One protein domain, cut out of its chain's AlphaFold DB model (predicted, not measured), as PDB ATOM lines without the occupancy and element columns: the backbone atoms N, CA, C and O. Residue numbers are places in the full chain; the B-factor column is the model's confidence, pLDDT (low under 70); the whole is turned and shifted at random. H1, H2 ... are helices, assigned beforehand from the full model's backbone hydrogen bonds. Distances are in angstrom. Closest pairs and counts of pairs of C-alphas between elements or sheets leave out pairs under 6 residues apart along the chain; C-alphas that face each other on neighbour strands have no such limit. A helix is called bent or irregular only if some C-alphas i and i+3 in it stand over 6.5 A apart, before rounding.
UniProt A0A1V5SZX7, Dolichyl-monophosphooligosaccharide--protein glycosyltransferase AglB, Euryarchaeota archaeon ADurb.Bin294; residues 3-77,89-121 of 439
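This is residues 3 to 77 and 89 to 121 of the 439 residues of the protein "Dolichyl-monophosphooligosaccharide--protein glycosyltransferase AglB" of Euryarchaeota archaeon ADurb.Bin294 (UniProt A0A1V5SZX7). A long bent helix, H3, runs through the middle of a flat, loose all-helix model, with H1 and H2 packed on one side of its first arm, H3a, and a long straight helix, H4, meeting the far end of that arm from the other side. H2 folds back into H3a as a narrow V, H1 bridges from H2 to H3a, and two stretches that stand free, residues 69 to 77, of which 69 to 75 belong to H3, and residues 106 to 121 of H4, stick out toward opposite ends of the longest axis. The printed part has 108 residues with four named helices, in the order H1, H2, H3, H4, and no named strand. The whole is loose, with a radius of gyration of the C-alphas of 16.7 A, and spans 61 by 34 by 15 A.

H3, residues 42 to 75, was assigned as one helix by its hydrogen bonds but is bent: C-alphas 64 and 67 are 7.7 A apart. Its arms are H3a, residues 42 to 64, 32.2 A long, and H3b, residues 67 to 75, 12.4 A. H3a has a kink of 47 degrees near residue 49 and is irregular, with C-alphas 43 and 46 6.8 A apart. H2 is residues 22 to 40, 27.0 A. H1 is residues 3 to 19, 25.1 A, starting at C-alpha 3 (50.183, 28.788, -26.178); it is only just irregular, with C-alphas 3 and 6 6.9 A apart. H4, residues 93 to 121, measures 41.0 A and ends at C-alpha 121 (36.946, 15.238, -5.716).

H3 is the hub, touching three helices through H3a. H2 and H3a form a helical hairpin at a steep tilt of 41 degrees, opposite ways; their closest C-alphas, of Thr 38 and Phe 44, are 4.8 A apart. H1 touches residues 52 to 59 of H3a at a steep tilt of 66 degrees, closest at the C-alphas of Ala 8 and Phe 59, 5.0 A. H1 and H2 form another helical hairpin at 34 degrees, a shallow tilt only just short of steep; H2 touches H1 with residues 22 to 28 alone, closest at the C-alphas of Gly 16 and Val 25, 5.3 A. Residues 94 to 102 of H4 touch residues 60 to 64 of H3a at a shallow tilt of 25 degrees, opposite ways, closest at the C-alphas of Phe 64 and Ala 95, 4.1 A. H3b and H4 are close but not clearly touching, and H4 is apart from H1 and H2. Every O i to N i+4 pair is within hydrogen-bond range in H2, H3b and H4, against 12 of 13 in H1 and 15 of 19 in H3a.

The C-alphas of Glu 77 and Tyr 121, the two farthest apart, are 61.8 A from each other. Residues 78 to 88 are not printed, and C-alphas 77 and 89 are 24.7 A apart across this cut. The links H1 to H2 and H2 to H3 are tight. The mean pLDDT of the printed part is 82.1; residues 67 to 77, 89 to 91 and 116 to 121 are under 70.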
ATOM      1  N   PHE A   3      49.750  28.940 -24.776       79.69
ATOM      2  CA  PHE A   3      50.183  28.788 -26.178       79.69
ATOM      3  C   PHE A   3      49.925  30.031 -27.052       79.69
ATOM      4  O   PHE A   3      50.573  30.205 -28.081       79.69
ATOM      5  N   LEU A   4      48.996  30.905 -26.645       84.50
ATOM      6  CA  LEU A   4      48.706  32.173 -27.324       84.50
ATOM      7  C   LEU A   4      49.624  33.304 -26.848       84.50
ATOM      8  O   LEU A   4      49.695  34.340 -27.500       84.50
ATOM      9  N   LEU A   5      50.342  33.117 -25.738       87.81
ATOM     10  CA  LEU A   5      51.100  34.174 -25.077       87.81
ATOM     11  C   LEU A   5      52.238  34.708 -25.950       87.81
ATOM     12  O   LEU A   5      52.328  35.910 -26.166       87.81
ATOM     13  N   ILE A   6      53.098  33.830 -26.468       89.38
ATOM     14  CA  ILE A   6      54.257  34.231 -27.279       89.38
ATOM     15  C   ILE A   6      53.833  35.024 -28.529       89.38
ATOM     16  O   ILE A   6      54.324  36.143 -28.703       89.38
ATOM     17  N   PRO A   7      52.912  34.530 -29.387       89.94
ATOM     18  CA  PRO A   7      52.484  35.305 -30.550       89.94
ATOM     19  C   PRO A   7      51.760  36.603 -30.157       89.94
ATOM     20  O   PRO A   7      51.938  37.622 -30.826       89.94
ATOM     21  N   ALA A   8      51.017  36.609 -29.047       90.81
ATOM     22  CA  ALA A   8      50.371  37.810 -28.528       90.81
ATOM     23  C   ALA A   8      51.376  38.876 -28.053       90.81
ATOM     24  O   ALA A   8      51.223  40.048 -28.388       90.81
ATOM     25  N   LEU A   9      52.434  38.489 -27.334       92.31
ATOM     26  CA  LEU A   9      53.489  39.405 -26.888       92.31
ATOM     27  C   LEU A   9      54.254  40.005 -28.073       92.31
ATOM     28  O   LEU A   9      54.517  41.207 -28.088       92.31
ATOM     29  N   ILE A  10      54.558  39.199 -29.098       92.06
ATOM     30  CA  ILE A  10      55.190  39.686 -30.334       92.06
ATOM     31  C   ILE A  10      54.287  40.721 -31.021       92.06
ATOM     32  O   ILE A  10      54.757  41.789 -31.421       92.06
ATOM     33  N   LEU A  11      52.982  40.447 -31.120       90.94
ATOM     34  CA  LEU A  11      52.014  41.381 -31.696       90.94
ATOM     35  C   LEU A  11      51.922  42.690 -30.894       90.94
ATOM     36  O   LEU A  11      51.908  43.770 -31.492       90.94
ATOM     37  N   LEU A  12      51.863  42.608 -29.561       91.25
ATOM     38  CA  LEU A  12      51.834  43.777 -28.678       91.25
ATOM     39  C   LEU A  12      53.109  44.614 -28.823       91.25
ATOM     40  O   LEU A  12      53.012  45.833 -28.929       91.25
ATOM     41  N   LEU A  13      54.284  43.985 -28.913       91.38
ATOM     42  CA  LEU A  13      55.555  44.678 -29.136       91.38
ATOM     43  C   LEU A  13      55.557  45.438 -30.469       91.38
ATOM     44  O   LEU A  13      55.839  46.636 -30.502       91.38
ATOM     45  N   ILE A  14      55.179  44.771 -31.565       87.69
ATOM     46  CA  ILE A  14      55.123  45.392 -32.897       87.69
ATOM     47  C   ILE A  14      54.111  46.543 -32.912       87.69
ATOM     48  O   ILE A  14      54.398  47.619 -33.440       87.69
ATOM     49  N   THR A  15      52.927  46.331 -32.335       85.50
ATOM     50  CA  THR A  15      51.857  47.337 -32.342       85.50
ATOM     51  C   THR A  15      52.181  48.511 -31.427       85.50
ATOM     52  O   THR A  15      51.943  49.655 -31.806       85.50
ATOM     53  N   GLY A  16      52.760  48.251 -30.255       85.12
ATOM     54  CA  GLY A  16      53.169  49.270 -29.293       85.12
ATOM     55  C   GLY A  16      54.239  50.195 -29.865       85.12
ATOM     56  O   GLY A  16      54.088  51.413 -29.782       85.12
ATOM     57  N   ILE A  17      55.259  49.632 -30.528       82.31
ATOM     58  CA  ILE A  17      56.318  50.413 -31.186       82.31
ATOM     59  C   ILE A  17      55.758  51.218 -32.364       82.31
ATOM     60  O   ILE A  17      56.064  52.398 -32.494       82.31
ATOM     61  N   ARG A  18      54.926  50.610 -33.222       84.31
ATOM     62  CA  ARG A  18      54.432  51.272 -34.446       84.31
ATOM     63  C   ARG A  18      53.347  52.317 -34.202       84.31
ATOM     64  O   ARG A  18      53.290  53.295 -34.935       84.31
ATOM     65  N   LYS A  19      52.452  52.090 -33.237       83.50
ATOM     66  CA  LYS A  19      51.299  52.970 -32.976       83.50
ATOM     67  C   LYS A  19      51.534  53.954 -31.827       83.50
ATOM     68  O   LYS A  19      50.619  54.707 -31.515       83.50
ATOM     69  N   HIS A  20      52.704  53.922 -31.177       81.50
ATOM     70  CA  HIS A  20      53.030  54.738 -29.998       81.50
ATOM     71  C   HIS A  20      51.926  54.733 -28.918       81.50
ATOM     72  O   HIS A  20      51.665  55.739 -28.264       81.50
ATOM     73  N   ASN A  21      51.254  53.591 -28.731       87.00
ATOM     74  CA  ASN A  21      50.143  53.466 -27.791       87.00
ATOM     75  C   ASN A  21      50.660  53.026 -26.415       87.00
ATOM     76  O   ASN A  21      51.041  51.868 -26.224       87.00
ATOM     77  N   SER A  22      50.627  53.947 -25.452       88.62
ATOM     78  CA  SER A  22      51.077  53.732 -24.073       88.62
ATOM     79  C   SER A  22      50.386  52.550 -23.386       88.62
ATOM     80  O   SER A  22      51.032  51.822 -22.635       88.62
ATOM     81  N   ASN A  23      49.109  52.296 -23.682       90.88
ATOM     82  CA  ASN A  23      48.340  51.223 -23.043       90.88
ATOM     83  C   ASN A  23      48.803  49.833 -23.506       90.88
ATOM     84  O   ASN A  23      48.864  48.898 -22.711       90.88
ATOM     85  N   ILE A  24      49.172  49.700 -24.785       90.81
ATOM     86  CA  ILE A  24      49.703  48.448 -25.353       90.81
ATOM     87  C   ILE A  24      51.087  48.148 -24.773       90.81
ATOM     88  O   ILE A  24      51.380  47.005 -24.422       90.81
ATOM     89  N   VAL A  25      51.923  49.181 -24.633       90.19
ATOM     90  CA  VAL A  25      53.244  49.057 -24.001       90.19
ATOM     91  C   VAL A  25      53.102  48.672 -22.526       90.19
ATOM     92  O   VAL A  25      53.814  47.785 -22.063       90.19
ATOM     93  N   TYR A  26      52.147  49.266 -21.804       93.69
ATOM     94  CA  TYR A  26      51.850  48.886 -20.422       93.69
ATOM     95  C   TYR A  26      51.431  47.415 -20.305       93.69
ATOM     96  O   TYR A  26      52.005  46.689 -19.499       93.69
ATOM     97  N   LEU A  27      50.487  46.949 -21.134       95.00
ATOM     98  CA  LEU A  27      50.041  45.550 -21.113       95.00
ATOM     99  C   LEU A  27      51.189  44.576 -21.418       95.00
ATOM    100  O   LEU A  27      51.301  43.538 -20.762       95.00
ATOM    101  N   LEU A  28      52.059  44.916 -22.374       94.44
ATOM    102  CA  LEU A  28      53.253  44.136 -22.704       94.44
ATOM    103  C   LEU A  28      54.198  44.020 -21.498       94.44
ATOM    104  O   LEU A  28      54.611  42.915 -21.148       94.44
ATOM    105  N   LEU A  29      54.524  45.148 -20.860       94.44
ATOM    106  CA  LEU A  29      55.424  45.183 -19.705       94.44
ATOM    107  C   LEU A  29      54.824  44.462 -18.499       94.44
ATOM    108  O   LEU A  29      55.511  43.670 -17.866       94.44
ATOM    109  N   TRP A  30      53.542  44.689 -18.208       96.00
ATOM    110  CA  TRP A  30      52.842  44.036 -17.106       96.00
ATOM    111  C   TRP A  30      52.803  42.514 -17.287       96.00
ATOM    112  O   TRP A  30      53.191  41.776 -16.381       96.00
ATOM    113  N   THR A  31      52.430  42.041 -18.480       95.88
ATOM    114  CA  THR A  31      52.406  40.606 -18.806       95.88
ATOM    115  C   THR A  31      53.802  39.993 -18.759       95.88
ATOM    116  O   THR A  31      53.978  38.930 -18.171       95.88
ATOM    117  N   GLY A  32      54.809  40.661 -19.330       94.44
ATOM    118  CA  GLY A  32      56.189  40.182 -19.303       94.44
ATOM    119  C   GLY A  32      56.751  40.102 -17.883       94.44
ATOM    120  O   GLY A  32      57.286  39.069 -17.491       94.44
ATOM    121  N   PHE A  33      56.581  41.161 -17.089       95.62
ATOM    122  CA  PHE A  33      57.103  41.240 -15.726       95.62
ATOM    123  C   PHE A  33      56.458  40.204 -14.803       95.62
ATOM    124  O   PHE A  33      57.163  39.432 -14.156       95.62
ATOM    125  N   VAL A  34      55.124  40.129 -14.777       95.75
ATOM    126  CA  VAL A  34      54.418  39.158 -13.926       95.75
ATOM    127  C   VAL A  34      54.629  37.725 -14.425       95.75
ATOM    128  O   VAL A  34      54.734  36.805 -13.618       95.75
ATOM    129  N   GLY A  35      54.778  37.528 -15.739       94.00
ATOM    130  CA  GLY A  35      55.160  36.239 -16.313       94.00
ATOM    131  C   GLY A  35      56.529  35.767 -15.819       94.00
ATOM    132  O   GLY A  35      56.656  34.632 -15.367       94.00
ATOM    133  N   VAL A  36      57.537  36.647 -15.812       94.81
ATOM    134  CA  VAL A  36      58.862  36.343 -15.240       94.81
ATOM    135  C   VAL A  36      58.761  36.033 -13.748       94.81
ATOM    136  O   VAL A  36      59.324  35.035 -13.302       94.81
ATOM    137  N   LEU A  37      58.009  36.829 -12.981       95.31
ATOM    138  CA  LEU A  37      57.786  36.553 -11.559       95.31
ATOM    139  C   LEU A  37      57.153  35.176 -11.333       95.31
ATOM    140  O   LEU A  37      57.576  34.463 -10.433       95.31
ATOM    141  N   THR A  38      56.197  34.781 -12.174       93.62
ATOM    142  CA  THR A  38      55.523  33.475 -12.089       93.62
ATOM    143  C   THR A  38      56.471  32.317 -12.391       93.62
ATOM    144  O   THR A  38      56.412  31.291 -11.721       93.62
ATOM    145  N   ILE A  39      57.390  32.490 -13.350       91.81
ATOM    146  CA  ILE A  39      58.442  31.502 -13.641       91.81
ATOM    147  C   ILE A  39      59.391  31.348 -12.444       91.81
ATOM    148  O   ILE A  39      59.820  30.238 -12.142       91.81
ATOM    149  N   ILE A  40      59.716  32.449 -11.759       94.31
ATOM    150  CA  ILE A  40      60.586  32.431 -10.573       94.31
ATOM    151  C   ILE A  40      59.861  31.822  -9.364       94.31
ATOM    152  O   ILE A  40      60.465  31.079  -8.592       94.31
ATOM    153  N   ASN A  41      58.583  32.151  -9.161       91.75
ATOM    154  CA  ASN A  41      57.791  31.646  -8.047       91.75
ATOM    155  C   ASN A  41      56.316  31.480  -8.427       91.75
ATOM    156  O   ASN A  41      55.632  32.453  -8.755       91.75
ATOM    157  N   ILE A  42      55.804  30.261  -8.261       87.50
ATOM    158  CA  ILE A  42      54.429  29.898  -8.621       87.50
ATOM    159  C   ILE A  42      53.365  30.737  -7.892       87.50
ATOM    160  O   ILE A  42      52.285  30.952  -8.428       87.50
ATOM    161  N   ARG A  43      53.670  31.320  -6.719       87.75
ATOM    162  CA  ARG A  43      52.715  32.166  -5.974       87.75
ATOM    163  C   ARG A  43      52.222  33.387  -6.758       87.75
ATOM    164  O   ARG A  43      51.173  33.936  -6.437       87.75
ATOM    165  N   PHE A  44      52.985  33.840  -7.754       92.12
ATOM    166  CA  PHE A  44      52.613  34.984  -8.586       92.12
ATOM    167  C   PHE A  44      51.687  34.613  -9.750       92.12
ATOM    168  O   PHE A  44      51.203  35.512 -10.436       92.12
ATOM    169  N   GLU A  45      51.365  33.328  -9.932       89.06
ATOM    170  CA  GLU A  45      50.435  32.859 -10.964       89.06
ATOM    171  C   GLU A  45      49.074  33.563 -10.874       89.06
ATOM    172  O   GLU A  45      48.515  33.972 -11.894       89.06
ATOM    173  N   ILE A  46      48.580  33.807  -9.655       87.81
ATOM    174  CA  ILE A  46      47.298  34.490  -9.444       87.81
ATOM    175  C   ILE A  46      47.313  35.923  -9.997       87.81
ATOM    176  O   ILE A  46      46.308  36.414 -10.507       87.81
ATOM    177  N   LEU A  47      48.477  36.580  -9.954       92.25
ATOM    178  CA  LEU A  47      48.675  37.905 -10.537       92.25
ATOM    179  C   LEU A  47      48.852  37.825 -12.055       92.25
ATOM    180  O   LEU A  47      48.559  38.798 -12.750       92.25
ATOM    181  N   PHE A  48      49.333  36.694 -12.577       93.25
ATOM    182  CA  PHE A  48      49.571  36.480 -14.003       93.25
ATOM    183  C   PHE A  48      48.302  36.163 -14.791       93.25
ATOM    184  O   PHE A  48      48.226  36.475 -15.981       93.25
ATOM    185  N   ALA A  49      47.286  35.598 -14.137       89.56
ATOM    186  CA  ALA A  49      46.031  35.212 -14.775       89.56
ATOM    187  C   ALA A  49      45.379  36.369 -15.556       89.56
ATOM    188  O   ALA A  49      45.011  36.214 -16.722       89.56
ATOM    189  N   VAL A  50      45.283  37.556 -14.948       91.56
ATOM    190  CA  VAL A  50      44.664  38.738 -15.573       91.56
ATOM    191  C   VAL A  50      45.439  39.242 -16.806       91.56
ATOM    192  O   VAL A  50      44.834  39.321 -17.881       91.56
ATOM    193  N   PRO A  51      46.749  39.561 -16.726       94.44
ATOM    194  CA  PRO A  51      47.502  40.018 -17.892       94.44
ATOM    195  C   PRO A  51      47.586  38.958 -18.998       94.44
ATOM    196  O   PRO A  51      47.519  39.303 -20.180       94.44
ATOM    197  N   LEU A  52      47.660  37.670 -18.643       91.94
ATOM    198  CA  LEU A  52      47.630  36.567 -19.603       91.94
ATOM    199  C   LEU A  52      46.310  36.535 -20.387       91.94
ATOM    200  O   LEU A  52      46.331  36.405 -21.617       91.94
ATOM    201  N   THR A  53      45.171  36.674 -19.703       90.62
ATOM    202  CA  THR A  53      43.847  36.689 -20.344       90.62
ATOM    203  C   THR A  53      43.689  37.902 -21.253       90.62
ATOM    204  O   THR A  53      43.262  37.743 -22.395       90.62
ATOM    205  N   LEU A  54      44.083  39.100 -20.808       93.44
ATOM    206  CA  LEU A  54      43.989  40.321 -21.619       93.44
ATOM    207  C   LEU A  54      44.881  40.263 -22.863       93.44
ATOM    208  O   LEU A  54      44.437  40.597 -23.961       93.44
ATOM    209  N   THR A  55      46.115  39.784 -22.714       94.00
ATOM    210  CA  THR A  55      47.052  39.612 -23.830       94.00
ATOM    211  C   THR A  55      46.541  38.578 -24.835       94.00
ATOM    212  O   THR A  55      46.577  38.811 -26.045       94.00
ATOM    213  N   SER A  56      45.982  37.467 -24.349       91.19
ATOM    214  CA  SER A  56      45.368  36.445 -25.206       91.19
ATOM    215  C   SER A  56      44.120  36.973 -25.922       91.19
ATOM    216  O   SER A  56      43.952  36.733 -27.116       91.19
ATOM    217  N   ALA A  57      43.266  37.726 -25.223       90.81
ATOM    218  CA  ALA A  57      42.068  38.337 -25.791       90.81
ATOM    219  C   ALA A  57      42.418  39.355 -26.884       90.81
ATOM    220  O   ALA A  57      41.825  39.315 -27.958       90.81
ATOM    221  N   TYR A  58      43.426  40.200 -26.652       91.44
ATOM    222  CA  TYR A  58      43.914  41.156 -27.645       91.44
ATOM    223  C   TYR A  58      44.399  40.463 -28.926       91.44
ATOM    224  O   TYR A  58      44.090  40.894 -30.035       91.44
ATOM    225  N   PHE A  59      45.136  39.359 -28.792       91.31
ATOM    226  CA  PHE A  59      45.606  38.593 -29.947       91.31
ATOM    227  C   PHE A  59      44.459  37.951 -30.737       91.31
ATOM    228  O   PHE A  59      44.464  37.981 -31.968       91.31
ATOM    229  N   LEU A  60      43.461  37.406 -30.041       89.56
ATOM    230  CA  LEU A  60      42.278  36.826 -30.677       89.56
ATOM    231  C   LEU A  60      41.420  37.890 -31.372       89.56
ATOM    232  O   LEU A  60      40.983  37.655 -32.496       89.56
ATOM    233  N   ASP A  61      41.233  39.058 -30.755       88.81
ATOM    234  CA  ASP A  61      40.539  40.197 -31.367       88.81
ATOM    235  C   ASP A  61      41.252  40.674 -32.639       88.81
ATOM    236  O   ASP A  61      40.631  40.849 -33.692       88.81
ATOM    237  N   TRP A  62      42.580  40.793 -32.578       88.00
ATOM    238  CA  TRP A  62      43.382  41.149 -33.741       88.00
ATOM    239  C   TRP A  62      43.235  40.134 -34.881       88.00
ATOM    240  O   TRP A  62      43.039  40.532 -36.029       88.00
ATOM    241  N   LEU A  63      43.273  38.827 -34.585       87.38
ATOM    242  CA  LEU A  63      43.034  37.785 -35.591       87.38
ATOM    243  C   LEU A  63      41.614  37.867 -36.167       87.38
ATOM    244  O   LEU A  63      41.424  37.690 -37.372       87.38
ATOM    245  N   PHE A  64      40.622  38.155 -35.327       84.25
ATOM    246  CA  PHE A  64      39.228  38.260 -35.741       84.25
ATOM    247  C   PHE A  64      39.012  39.396 -36.753       84.25
ATOM    248  O   PHE A  64      38.332  39.205 -37.764       84.25
ATOM    249  N   HIS A  65      39.661  40.543 -36.536       82.38
ATOM    250  CA  HIS A  65      39.543  41.735 -37.381       82.38
ATOM    251  C   HIS A  65      40.628  41.867 -38.467       82.38
ATOM    252  O   HIS A  65      40.599  42.811 -39.259       82.38
ATOM    253  N   PHE A  66      41.559  40.912 -38.571       79.50
ATOM    254  CA  PHE A  66      42.712  40.982 -39.481       79.50
ATOM    255  C   PHE A  66      42.336  41.231 -40.955       79.50
ATOM    256  O   PHE A  66      42.963  42.038 -41.643       79.50
ATOM    257  N   ASN A  67      41.293  40.553 -41.451       69.56
ATOM    258  CA  ASN A  67      40.849  40.698 -42.841       69.56
ATOM    259  C   ASN A  67      40.130  42.032 -43.101       69.56
ATOM    260  O   ASN A  67      40.253  42.570 -44.201       69.56
ATOM    261  N   ASP A  68      39.405  42.576 -42.122       64.50
ATOM    262  CA  ASP A  68      38.711  43.863 -42.272       64.50
ATOM    263  C   ASP A  68      39.710  45.019 -42.328       64.50
ATOM    264  O   ASP A  68      39.621  45.852 -43.227       64.50
ATOM    265  N   GLN A  69      40.755  44.974 -41.494       58.62
ATOM    266  CA  GLN A  69      41.853  45.945 -41.530       58.62
ATOM    267  C   GLN A  69      42.582  45.959 -42.886       58.62
ATOM    268  O   GLN A  69      42.923  47.022 -43.395       58.62
ATOM    269  N   ARG A  70      42.789  44.795 -43.524       56.81
ATOM    270  CA  ARG A  70      43.359  44.725 -44.886       56.81
ATOM    271  C   ARG A  70      42.431  45.298 -45.956       56.81
ATOM    272  O   ARG A  70      42.918  45.815 -46.955       56.81
ATOM    273  N   THR A  71      41.123  45.146 -45.773       54.22
ATOM    274  CA  THR A  71      40.117  45.553 -46.760       54.22
ATOM    275  C   THR A  71      39.868  47.062 -46.706       54.22
ATOM    276  O   THR A  71      39.635  47.662 -47.748       54.22
ATOM    277  N   GLU A  72      39.970  47.689 -45.530       51.44
ATOM    278  CA  GLU A  72      39.945  49.153 -45.381       51.44
ATOM    279  C   GLU A  72      41.194  49.815 -45.979       51.44
ATOM    280  O   GLU A  72      41.056  50.762 -46.744       51.44
ATOM    281  N   ILE A  73      42.392  49.254 -45.755       51.09
ATOM    282  CA  ILE A  73      43.648  49.754 -46.357       51.09
ATOM    283  C   ILE A  73      43.620  49.687 -47.898       51.09
ATOM    284  O   ILE A  73      44.263  50.490 -48.563       51.09
ATOM    285  N   TYR A  74      42.875  48.742 -48.484       47.28
ATOM    286  CA  TYR A  74      42.741  48.607 -49.943       47.28
ATOM    287  C   TYR A  74      41.600  49.442 -50.552       47.28
ATOM    288  O   TYR A  74      41.580  49.623 -51.765       47.28
ATOM    289  N   ASN A  75      40.648  49.927 -49.746       45.94
ATOM    290  CA  ASN A  75      39.428  50.596 -50.224       45.94
ATOM    291  C   ASN A  75      39.370  52.100 -49.905       45.94
ATOM    292  O   ASN A  75      38.322  52.714 -50.116       45.94
ATOM    293  N   GLU A  76      40.469  52.727 -49.474       45.69
ATOM    294  CA  GLU A  76      40.547  54.196 -49.353       45.69
ATOM    295  C   GLU A  76      40.298  54.944 -50.685       45.69
ATOM    296  O   GLU A  76      40.072  56.150 -50.668       45.69
ATOM    297  N   GLU A  77      40.217  54.255 -51.830       43.88
ATOM    298  CA  GLU A  77      39.797  54.847 -53.112       43.88
ATOM    299  C   GLU A  77      38.278  54.874 -53.373       43.88
ATOM    300  O   GLU A  77      37.854  55.396 -54.403       43.88
ATOM    301  N   TRP A  89      30.885  34.460 -43.669       61.66
ATOM    302  CA  TRP A  89      31.979  33.733 -43.006       61.66
ATOM    303  C   TRP A  89      32.943  33.037 -43.981       61.66
ATOM    304  O   TRP A  89      34.133  32.933 -43.694       61.66
ATOM    305  N   LYS A  90      32.480  32.668 -45.187       61.91
ATOM    306  CA  LYS A  90      33.338  32.111 -46.252       61.91
ATOM    307  C   LYS A  90      34.426  33.081 -46.739       61.91
ATOM    308  O   LYS A  90      35.386  32.638 -47.357       61.91
ATOM    309  N   LYS A  91      34.303  34.388 -46.472       67.81
ATOM    310  CA  LYS A  91      35.279  35.424 -46.865       67.81
ATOM    311  C   LYS A  91      36.230  35.849 -45.731       67.81
ATOM    312  O   LYS A  91      37.067  36.723 -45.948       67.81
ATOM    313  N   ARG A  92      36.129  35.254 -44.533       73.81
ATOM    314  CA  ARG A  92      36.964  35.592 -43.360       73.81
ATOM    315  C   ARG A  92      37.598  34.340 -42.726       73.81
ATOM    316  O   ARG A  92      37.282  34.010 -41.584       73.81
ATOM    317  N   PRO A  93      38.512  33.644 -43.431       79.56
ATOM    318  CA  PRO A  93      39.140  32.425 -42.914       79.56
ATOM    319  C   PRO A  93      39.939  32.668 -41.623       79.56
ATOM    320  O   PRO A  93      39.959  31.808 -40.750       79.56
ATOM    321  N   VAL A  94      40.533  33.855 -41.448       81.31
ATOM    322  CA  VAL A  94      41.296  34.206 -40.234       81.31
ATOM    323  C   VAL A  94      40.386  34.386 -39.013       81.31
ATOM    324  O   VAL A  94      40.737  33.943 -37.923       81.31
ATOM    325  N   ALA A  95      39.177  34.928 -39.196       79.81
ATOM    326  CA  ALA A  95      38.192  35.032 -38.119       79.81
ATOM    327  C   ALA A  95      37.679  33.653 -37.671       79.81
ATOM    328  O   ALA A  95      37.454  33.435 -36.483       79.81
ATOM    329  N   LEU A  96      37.556  32.697 -38.603       82.75
ATOM    330  CA  LEU A  96      37.260  31.300 -38.270       82.75
ATOM    331  C   LEU A  96      38.397  30.660 -37.461       82.75
ATOM    332  O   LEU A  96      38.124  29.979 -36.479       82.75
ATOM    333  N   ILE A  97      39.661  30.920 -37.815       85.25
ATOM    334  CA  ILE A  97      40.822  30.452 -37.039       85.25
ATOM    335  C   ILE A  97      40.810  31.059 -35.630       85.25
ATOM    336  O   ILE A  97      40.972  30.329 -34.658       85.25
ATOM    337  N   ALA A  98      40.568  32.368 -35.502       82.62
ATOM    338  CA  ALA A  98      40.457  33.043 -34.208       82.62
ATOM    339  C   ALA A  98      39.352  32.426 -33.336       82.62
ATOM    340  O   ALA A  98      39.573  32.149 -32.160       82.62
ATOM    341  N   LEU A  99      38.184  32.153 -33.928       84.44
ATOM    342  CA  LEU A  99      37.061  31.516 -33.245       84.44
ATOM    343  C   LEU A  99      37.400  30.088 -32.796       84.44
ATOM    344  O   LEU A  99      37.099  29.719 -31.664       84.44
ATOM    345  N   VAL A 100      38.061  29.294 -33.642       87.62
ATOM    346  CA  VAL A 100      38.515  27.940 -33.285       87.62
ATOM    347  C   VAL A 100      39.555  27.985 -32.165       87.62
ATOM    348  O   VAL A 100      39.471  27.191 -31.234       87.62
ATOM    349  N   LEU A 101      40.501  28.929 -32.203       86.94
ATOM    350  CA  LEU A 101      41.487  29.119 -31.137       86.94
ATOM    351  C   LEU A 101      40.836  29.566 -29.825       86.94
ATOM    352  O   LEU A 101      41.241  29.093 -28.766       86.94
ATOM    353  N   LEU A 102      39.817  30.429 -29.882       85.62
ATOM    354  CA  LEU A 102      39.038  30.837 -28.717       85.62
ATOM    355  C   LEU A 102      38.287  29.643 -28.116       85.62
ATOM    356  O   LEU A 102      38.446  29.364 -26.930       85.62
ATOM    357  N   ILE A 103      37.519  28.910 -28.928       87.69
ATOM    358  CA  ILE A 103      36.769  27.723 -28.489       87.69
ATOM    359  C   ILE A 103      37.728  26.658 -27.952       87.69
ATOM    360  O   ILE A 103      37.461  26.071 -26.911       87.69
ATOM    361  N   GLY A 104      38.865  26.441 -28.614       86.62
ATOM    362  CA  GLY A 104      39.898  25.515 -28.162       86.62
ATOM    363  C   GLY A 104      40.536  25.949 -26.843       86.62
ATOM    364  O   GLY A 104      40.698  25.130 -25.947       86.62
ATOM    365  N   ALA A 105      40.854  27.236 -26.673       83.38
ATOM    366  CA  ALA A 105      41.418  27.757 -25.430       83.38
ATOM    367  C   ALA A 105      40.427  27.667 -24.262       83.38
ATOM    368  O   ALA A 105      40.825  27.259 -23.173       83.38
ATOM    369  N   VAL A 106      39.157  28.012 -24.491       84.50
ATOM    370  CA  VAL A 106      38.077  27.876 -23.504       84.50
ATOM    371  C   VAL A 106      37.827  26.402 -23.192       84.50
ATOM    372  O   VAL A 106      37.789  26.033 -22.027       84.50
ATOM    373  N   GLY A 107      37.739  25.549 -24.212       85.38
ATOM    374  CA  GLY A 107      37.537  24.110 -24.070       85.38
ATOM    375  C   GLY A 107      38.660  23.440 -23.283       85.38
ATOM    376  O   GLY A 107      38.381  22.732 -22.328       85.38
ATOM    377  N   ILE A 108      39.926  23.729 -23.598       84.75
ATOM    378  CA  ILE A 108      41.078  23.234 -22.829       84.75
ATOM    379  C   ILE A 108      41.048  23.774 -21.397       84.75
ATOM    380  O   ILE A 108      41.315  23.018 -20.473       84.75
ATOM    381  N   SER A 109      40.706  25.049 -21.191       81.25
ATOM    382  CA  SER A 109      40.596  25.621 -19.844       81.25
ATOM    383  C   SER A 109      39.504  24.935 -19.021       81.25
ATOM    384  O   SER A 109      39.722  24.658 -17.849       81.25
ATOM    385  N   LEU A 110      38.354  24.633 -19.630       82.75
ATOM    386  CA  LEU A 110      37.270  23.883 -18.999       82.75
ATOM    387  C   LEU A 110      37.675  22.431 -18.743       82.75
ATOM    388  O   LEU A 110      37.399  21.923 -17.666       82.75
ATOM    389  N   CYS A 111      38.384  21.788 -19.675       82.94
ATOM    390  CA  CYS A 111      38.918  20.443 -19.481       82.94
ATOM    391  C   CYS A 111      39.925  20.409 -18.330       82.94
ATOM    392  O   CYS A 111      39.777  19.575 -17.451       82.94
ATOM    393  N   ILE A 112      40.897  21.325 -18.277       80.62
ATOM    394  CA  ILE A 112      41.855  21.422 -17.166       80.62
ATOM    395  C   ILE A 112      41.120  21.727 -15.863       80.62
ATOM    396  O   ILE A 112      41.358  21.044 -14.881       80.62
ATOM    397  N   SER A 113      40.183  22.677 -15.856       74.94
ATOM    398  CA  SER A 113      39.375  22.975 -14.669       74.94
ATOM    399  C   SER A 113      38.550  21.771 -14.220       74.94
ATOM    400  O   SER A 113      38.393  21.576 -13.023       74.94
ATOM    401  N   SER A 114      38.037  20.961 -15.150       72.56
ATOM    402  CA  SER A 114      37.308  19.731 -14.842       72.56
ATOM    403  C   SER A 114      38.236  18.612 -14.379       72.56
ATOM    404  O   SER A 114      37.888  17.907 -13.449       72.56
ATOM    405  N   ILE A 115      39.433  18.477 -14.963       76.75
ATOM    406  CA  ILE A 115      40.452  17.511 -14.543       76.75
ATOM    407  C   ILE A 115      40.908  17.857 -13.136       76.75
ATOM    408  O   ILE A 115      40.886  16.971 -12.298       76.75
ATOM    409  N   ILE A 116      41.226  19.128 -12.871       68.25
ATOM    410  CA  ILE A 116      41.502  19.637 -11.529       68.25
ATOM    411  C   ILE A 116      40.312  19.299 -10.643       68.25
ATOM    412  O   ILE A 116      40.495  18.482  -9.772       68.25
ATOM    413  N   ALA A 117      39.086  19.744 -10.945       63.22
ATOM    414  CA  ALA A 117      37.899  19.470 -10.120       63.22
ATOM    415  C   ALA A 117      37.585  17.974  -9.887       63.22
ATOM    416  O   ALA A 117      37.015  17.623  -8.861       63.22
ATOM    417  N   THR A 118      37.915  17.084 -10.830       63.06
ATOM    418  CA  THR A 118      37.714  15.626 -10.693       63.06
ATOM    419  C   THR A 118      38.867  14.925  -9.978       63.06
ATOM    420  O   THR A 118      38.611  14.001  -9.212       63.06
ATOM    421  N   ALA A 119      40.115  15.366 -10.167       58.34
ATOM    422  CA  ALA A 119      41.251  14.968  -9.334       58.34
ATOM    423  C   ALA A 119      41.074  15.492  -7.892       58.34
ATOM    424  O   ALA A 119      41.397  14.804  -6.928       58.34
ATOM    425  N   ASP A 120      40.444  16.660  -7.775       48.06
ATOM    426  CA  ASP A 120      40.031  17.377  -6.573       48.06
ATOM    427  C   ASP A 120      38.666  16.929  -6.029       48.06
ATOM    428  O   ASP A 120      38.131  17.561  -5.124       48.06
ATOM    429  N   TYR A 121      38.085  15.804  -6.463       47.03
ATOM    430  CA  TYR A 121      36.946  15.238  -5.716       47.03
ATOM    431  C   TYR A 121      37.357  14.858  -4.269       47.03
ATOM    432  O   TYR A 121      36.509  14.734  -3.389       47.03
TER     433      TYR A 121